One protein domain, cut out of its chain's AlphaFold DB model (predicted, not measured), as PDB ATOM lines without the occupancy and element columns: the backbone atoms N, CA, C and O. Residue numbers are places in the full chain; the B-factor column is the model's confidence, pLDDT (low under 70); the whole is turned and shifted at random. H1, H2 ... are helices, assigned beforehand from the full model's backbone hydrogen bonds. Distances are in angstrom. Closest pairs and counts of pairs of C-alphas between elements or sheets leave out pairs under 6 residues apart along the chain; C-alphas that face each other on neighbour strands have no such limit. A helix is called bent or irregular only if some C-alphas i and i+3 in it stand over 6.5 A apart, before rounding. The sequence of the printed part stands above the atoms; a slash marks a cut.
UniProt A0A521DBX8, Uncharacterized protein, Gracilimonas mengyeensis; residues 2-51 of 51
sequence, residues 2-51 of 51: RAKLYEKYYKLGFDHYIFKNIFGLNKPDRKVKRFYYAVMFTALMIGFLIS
ATOM      1  N   ARG A   2      72.061  88.733 250.727       49.06
ATOM      2  CA  ARG A   2      73.071  87.644 250.786       49.06
ATOM      3  C   ARG A   2      74.409  88.028 251.445       49.06
ATOM      4  O   ARG A   2      74.994  87.205 252.137       49.06
ATOM      5  N   ALA A   3      74.842  89.284 251.306       55.81
ATOM      6  CA  ALA A   3      76.102  89.776 251.878       55.81
ATOM      7  C   ALA A   3      76.178  89.635 253.412       55.81
ATOM      8  O   ALA A   3      77.205  89.219 253.938       55.81
ATOM      9  N   LYS A   4      75.062  89.855 254.127       57.91
ATOM     10  CA  LYS A   4      74.997  89.681 255.589       57.91
ATOM     11  C   LYS A   4      75.207  88.231 256.029       57.91
ATOM     12  O   LYS A   4      75.716  87.997 257.117       57.91
ATOM     13  N   LEU A   5      74.789  87.262 255.212       56.28
ATOM     14  CA  LEU A   5      74.965  85.841 255.517       56.28
ATOM     15  C   LEU A   5      76.428  85.436 255.317       56.28
ATOM     16  O   LEU A   5      77.001  84.768 256.173       56.28
ATOM     17  N   TYR A   6      77.031  85.908 254.220       56.25
ATOM     18  CA  TYR A   6      78.434  85.665 253.904       56.25
ATOM     19  C   TYR A   6      79.346  86.235 254.992       56.25
ATOM     20  O   TYR A   6      80.127  85.490 255.572       56.25
ATOM     21  N   GLU A   7      79.168  87.501 255.381       58.81
ATOM     22  CA  GLU A   7      79.920  88.090 256.498       58.81
ATOM     23  C   GLU A   7      79.711  87.333 257.812       58.81
ATOM     24  O   GLU A   7      80.662  87.127 258.560       58.81
ATOM     25  N   LYS A   8      78.486  86.889 258.111       56.28
ATOM     26  CA  LYS A   8      78.190  86.188 259.367       56.28
ATOM     27  C   LYS A   8      78.892  84.832 259.453       56.28
ATOM     28  O   LYS A   8      79.341  84.470 260.536       56.28
ATOM     29  N   TYR A   9      79.023  84.111 258.339       52.97
ATOM     30  CA  TYR A   9      79.750  82.840 258.294       52.97
ATOM     31  C   TYR A   9      81.258  83.019 258.169       52.97
ATOM     32  O   TYR A   9      82.010  82.280 258.800       52.97
ATOM     33  N   TYR A  10      81.710  84.028 257.429       54.91
ATOM     34  CA  TYR A  10      83.135  84.284 257.242       54.91
ATOM     35  C   TYR A  10      83.783  84.864 258.508       54.91
ATOM     36  O   TYR A  10      84.901  84.504 258.860       54.91
ATOM     37  N   LYS A  11      83.055  85.707 259.253       56.62
ATOM     38  CA  LYS A  11      83.557  86.378 260.467       56.62
ATOM     39  C   LYS A  11      83.502  85.499 261.723       56.62
ATOM     40  O   LYS A  11      84.218  85.767 262.682       56.62
ATOM     41  N   LEU A  12      82.665  84.455 261.733       57.88
ATOM     42  CA  LEU A  12      82.586  83.469 262.824       57.88
ATOM     43  C   LEU A  12      83.227  82.112 262.470       57.88
ATOM     44  O   LEU A  12      83.454  81.310 263.375       57.88
ATOM     45  N   GLY A  13      83.581  81.892 261.201       68.06
ATOM     46  CA  GLY A  13      84.188  80.666 260.682       68.06
ATOM     47  C   GLY A  13      83.170  79.551 260.416       68.06
ATOM     48  O   GLY A  13      82.153  79.440 261.105       68.06
ATOM     49  N   PHE A  14      83.474  78.692 259.434       63.56
ATOM     50  CA  PHE A  14      82.719  77.468 259.110       63.56
ATOM     51  C   PHE A  14      82.500  76.584 260.349       63.56
ATOM     52  O   PHE A  14      81.399  76.077 260.559       63.56
ATOM     53  N   ASP A  15      83.501  76.536 261.234       65.62
ATOM     54  CA  ASP A  15      83.415  75.940 262.568       65.62
ATOM     55  C   ASP A  15      82.147  76.385 263.309       65.62
ATOM     56  O   ASP A  15      81.359  75.559 263.759       65.62
ATOM     57  N   HIS A  16      81.899  77.694 263.422       68.56
ATOM     58  CA  HIS A  16      80.766  78.197 264.198       68.56
ATOM     59  C   HIS A  16      79.419  77.783 263.605       68.56
ATOM     60  O   HIS A  16      78.476  77.560 264.363       68.56
ATOM     61  N   TYR A  17      79.327  77.658 262.279       67.50
ATOM     62  CA  TYR A  17      78.117  77.164 261.629       67.50
ATOM     63  C   TYR A  17      77.885  75.684 261.920       67.50
ATOM     64  O   TYR A  17      76.785  75.319 262.330       67.50
ATOM     65  N   ILE A  18      78.914  74.846 261.791       64.25
ATOM     66  CA  ILE A  18      78.795  73.416 262.084       64.25
ATOM     67  C   ILE A  18      78.449  73.193 263.560       64.25
ATOM     68  O   ILE A  18      77.455  72.531 263.864       64.25
ATOM     69  N   PHE A  19      79.205  73.795 264.483       66.00
ATOM     70  CA  PHE A  19      78.988  73.590 265.917       66.00
ATOM     71  C   PHE A  19      77.607  74.075 266.368       66.00
ATOM     72  O   PHE A  19      76.918  73.356 267.086       66.00
ATOM     73  N   LYS A  20      77.170  75.255 265.914       64.38
ATOM     74  CA  LYS A  20      75.899  75.839 266.360       64.38
ATOM     75  C   LYS A  20      74.681  75.245 265.655       64.38
ATOM     76  O   LYS A  20      73.647  75.076 266.288       64.38
ATOM     77  N   ASN A  21      74.779  74.996 264.350       63.25
ATOM     78  CA  ASN A  21      73.613  74.779 263.494       63.25
ATOM     79  C   ASN A  21      73.406  73.308 263.109       63.25
ATOM     80  O   ASN A  21      72.270  72.919 262.870       63.25
ATOM     81  N   ILE A  22      74.475  72.504 263.058       62.34
ATOM     82  CA  ILE A  22      74.386  71.058 262.787       62.34
ATOM     83  C   ILE A  22      74.370  70.280 264.101       62.34
ATOM     84  O   ILE A  22      73.540  69.399 264.287       62.34
ATOM     85  N   PHE A  23      75.260  70.632 265.029       65.00
ATOM     86  CA  PHE A  23      75.395  69.902 266.290       65.00
ATOM     87  C   PHE A  23      74.588  70.492 267.454       65.00
ATOM     88  O   PHE A  23      74.503  69.864 268.504       65.00
ATOM     89  N   GLY A  24      74.007  71.691 267.309       63.28
ATOM     90  CA  GLY A  24      73.284  72.365 268.399       63.28
ATOM     91  C   GLY A  24      74.160  72.685 269.620       63.28
ATOM     92  O   GLY A  24      73.646  72.956 270.703       63.28
ATOM     93  N   LEU A  25      75.486  72.638 269.468       59.53
ATOM     94  CA  LEU A  25      76.443  72.770 270.556       59.53
ATOM     95  C   LEU A  25      76.763  74.247 270.805       59.53
ATOM     96  O   LEU A  25      77.069  75.018 269.887       59.53
ATOM     97  N   ASN A  26      76.734  74.641 272.080       59.25
ATOM     98  CA  ASN A  26      77.256  75.932 272.518       59.25
ATOM     99  C   ASN A  26      78.721  76.082 272.086       59.25
ATOM    100  O   ASN A  26      79.452  75.095 271.984       59.25
ATOM    101  N   LYS A  27      79.137  77.328 271.803       61.41
ATOM    102  CA  LYS A  27      80.489  77.672 271.325       61.41
ATOM    103  C   LYS A  27      81.516  76.867 272.141       61.41
ATOM    104  O   LYS A  27      81.503  77.004 273.363       61.41
ATOM    105  N   PRO A  28      82.350  76.020 271.508       59.81
ATOM    106  CA  PRO A  28      83.186  75.096 272.253       59.81
ATOM    107  C   PRO A  28      84.110  75.890 273.164       59.81
ATOM    108  O   PRO A  28      84.748  76.858 272.733       59.81
ATOM    109  N   ASP A  29      84.152  75.478 274.426       64.56
ATOM    110  CA  ASP A  29      84.999  76.101 275.425       64.56
ATOM    111  C   ASP A  29      86.450  76.115 274.935       64.56
ATOM    112  O   ASP A  29      86.896  75.207 274.221       64.56
ATOM    113  N   ARG A  30      87.222  77.143 275.298       69.31
ATOM    114  CA  ARG A  30      88.574  77.359 274.734       69.31
ATOM    115  C   ARG A  30      89.483  76.134 274.928       69.31
ATOM    116  O   ARG A  30      90.364  75.876 274.107       69.31
ATOM    117  N   LYS A  31      89.229  75.363 275.993       70.69
ATOM    118  CA  LYS A  31      89.876  74.079 276.307       70.69
ATOM    119  C   LYS A  31      89.468  72.959 275.346       70.69
ATOM    120  O   LYS A  31      90.338  72.261 274.840       70.69
ATOM    121  N   VAL A  32      88.176  72.837 275.039       69.31
ATOM    122  CA  VAL A  32      87.639  71.834 274.105       69.31
ATOM    123  C   VAL A  32      88.199  72.067 272.704       69.31
ATOM    124  O   VAL A  32      88.670  71.133 272.064       69.31
ATOM    125  N   LYS A  33      88.263  73.328 272.253       74.44
ATOM    126  CA  LYS A  33      88.856  73.656 270.948       74.44
ATOM    127  C   LYS A  33      90.337  73.250 270.863       74.44
ATOM    128  O   LYS A  33      90.762  72.688 269.859       74.44
ATOM    129  N   ARG A  34      91.115  73.494 271.927       73.69
ATOM    130  CA  ARG A  34      92.521  73.057 272.011       73.69
ATOM    131  C   ARG A  34      92.663  71.536 272.020       73.69
ATOM    132  O   ARG A  34      93.580  71.039 271.380       73.69
ATOM    133  N   PHE A  35      91.763  70.819 272.692       80.00
ATOM    134  CA  PHE A  35      91.760  69.356 272.700       80.00
ATOM    135  C   PHE A  35      91.595  68.791 271.284       80.00
ATOM    136  O   PHE A  35      92.417  67.993 270.850       80.00
ATOM    137  N   TYR A  36      90.610  69.274 270.521       78.88
ATOM    138  CA  TYR A  36      90.409  68.822 269.140       78.88
ATOM    139  C   TYR A  36      91.587  69.159 268.220       78.88
ATOM    140  O   TYR A  36      91.978  68.321 267.409       78.88
ATOM    141  N   TYR A  37      92.193  70.343 268.363       83.62
ATOM    142  CA  TYR A  37      93.404  70.667 267.605       83.62
ATOM    143  C   TYR A  37      94.584  69.765 267.969       83.62
ATOM    144  O   TYR A  37      95.309  69.348 267.072       83.62
ATOM    145  N   ALA A  38      94.755  69.422 269.248       86.06
ATOM    146  CA  ALA A  38      95.784  68.479 269.671       86.06
ATOM    147  C   ALA A  38      95.546  67.086 269.069       86.06
ATOM    148  O   ALA A  38      96.469  66.503 268.517       86.06
ATOM    149  N   VAL A  39      94.305  66.586 269.091       85.56
ATOM    150  CA  VAL A  39      93.952  65.288 268.491       85.56
ATOM    151  C   VAL A  39      94.226  65.272 266.985       85.56
ATOM    152  O   VAL A  39      94.856  64.335 266.497       85.56
ATOM    153  N   MET A  40      93.811  66.311 266.248       85.81
ATOM    154  CA  MET A  40      94.102  66.404 264.811       85.81
ATOM    155  C   MET A  40      95.605  66.467 264.528       85.81
ATOM    156  O   MET A  40      96.083  65.812 263.606       85.81
ATOM    157  N   PHE A  41      96.357  67.224 265.328       91.25
ATOM    158  CA  PHE A  41      97.806  67.331 265.184       91.25
ATOM    159  C   PHE A  41      98.502  65.986 265.423       91.25
ATOM    160  O   PHE A  41      99.346  65.578 264.628       91.25
ATOM    161  N   THR A  42      98.103  65.252 266.465       90.62
ATOM    162  CA  THR A  42      98.641  63.917 266.748       90.62
ATOM    163  C   THR A  42      98.302  62.927 265.636       90.62
ATOM    164  O   THR A  42      99.172  62.168 265.218       90.62
ATOM    165  N   ALA A  43      97.076  62.955 265.105       89.56
ATOM    166  CA  ALA A  43      96.681  62.094 263.989       89.56
ATOM    167  C   ALA A  43      97.520  62.365 262.726       89.56
ATOM    168  O   ALA A  43      97.975  61.423 262.078       89.56
ATOM    169  N   LEU A  44      97.782  63.639 262.415       91.62
ATOM    170  CA  LEU A  44      98.660  64.026 261.308       91.62
ATOM    171  C   LEU A  44     100.107  63.575 261.532       91.62
ATOM    172  O   LEU A  44     100.740  63.095 260.597       91.62
ATOM    173  N   MET A  45     100.625  63.683 262.757       92.50
ATOM    174  CA  MET A  45     101.980  63.228 263.089       92.50
ATOM    175  C   MET A  45     102.135  61.711 263.008       92.50
ATOM    176  O   MET A  45     103.146  61.237 262.503       92.50
ATOM    177  N   ILE A  46     101.129  60.949 263.440       92.69
ATOM    178  CA  ILE A  46     101.122  59.490 263.273       92.69
ATOM    179  C   ILE A  46     101.098  59.131 261.786       92.69
ATOM    180  O   ILE A  46     101.877  58.288 261.354       92.69
ATOM    181  N   GLY A  47     100.253  59.797 260.993       90.00
ATOM    182  CA  GLY A  47     100.225  59.605 259.541       90.00
ATOM    183  C   GLY A  47     101.567  59.925 258.877       90.00
ATOM    184  O   GLY A  47     101.997  59.190 257.997       90.00
ATOM    185  N   PHE A  48     102.256  60.972 259.338       87.50
ATOM    186  CA  PHE A  48     103.581  61.344 258.840       87.50
ATOM    187  C   PHE A  48     104.681  60.352 259.240       87.50
ATOM    188  O   PHE A  48     105.598  60.137 258.467       87.50
ATOM    189  N   LEU A  49     104.602  59.746 260.428       88.75
ATOM    190  CA  LEU A  49     105.575  58.745 260.886       88.75
ATOM    191  C   LEU A  49     105.434  57.388 260.183       88.75
ATOM    192  O   LEU A  49     106.384  56.610 260.175       88.75
ATOM    193  N   ILE A  50     104.241  57.081 259.672       91.56
ATOM    194  CA  ILE A  50     103.947  55.825 258.967       91.56
ATOM    195  C   ILE A  50     104.208  55.952 257.456       91.56
ATOM    196  O   ILE A  50     104.431  54.936 256.798       91.56
ATOM    197  N   SER A  51     104.163  57.172 256.908       68.31
ATOM    198  CA  SER A  51     104.460  57.465 255.499       68.31
ATOM    199  C   SER A  51     105.954  57.586 255.225       68.31
ATOM    200  O   SER A  51     106.291  57.371 254.039       68.31
TER     201      SER A  51
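AT A GLANCE: This is residues 2 to 51 of the 51 residues of an uncharacterized protein of Gracilimonas mengyeensis (UniProt A0A521DBX8). Two helices form a wide, open V without packing on each other: the bent H1 makes one arm, the long H2 the other, and a loop joins them at the base. The 50 printed residues, all helix by class, are only just extended, close to loose, with a radius of gyration of the C-alphas of 14.7 A and spans of 45 by 22 by 17 A.

HOW THE PARTS SIT: H1, residues 2 to 22, was assigned as one helix by its hydrogen bonds but is bent: C-alphas 11 and 14 are 9.1 A apart. Its arms H1a, residues 2 to 11, and H1b, residues 14 to 22, are close but not clearly touching; their closest C-alphas, of Tyr 9 and Tyr 17, are 6.8 A apart. Their lines are about perpendicular at 72 degrees, only just beyond steep. H2, residues 30 to 50, is apart from both arms. In H1a, H1b and H2 every O i to N i+4 pair is within hydrogen-bond range.

IN THESE COORDINATES: H1a begins at C-alpha 2 (73.071, 87.644, 250.786) and measures 14.3 A; H1b measures 11.1 A. H2 measures 30.8 A, ending at C-alpha 50 (103.947, 55.825, 258.967).

THE WHOLE: The farthest C-alphas, of Arg 2 and Ile 50, are 45.1 A apart. The printed part has no cut, and the link from H1 to H2 is short. pLDDT is under 70 at residues 2 to 30, 32 and 51.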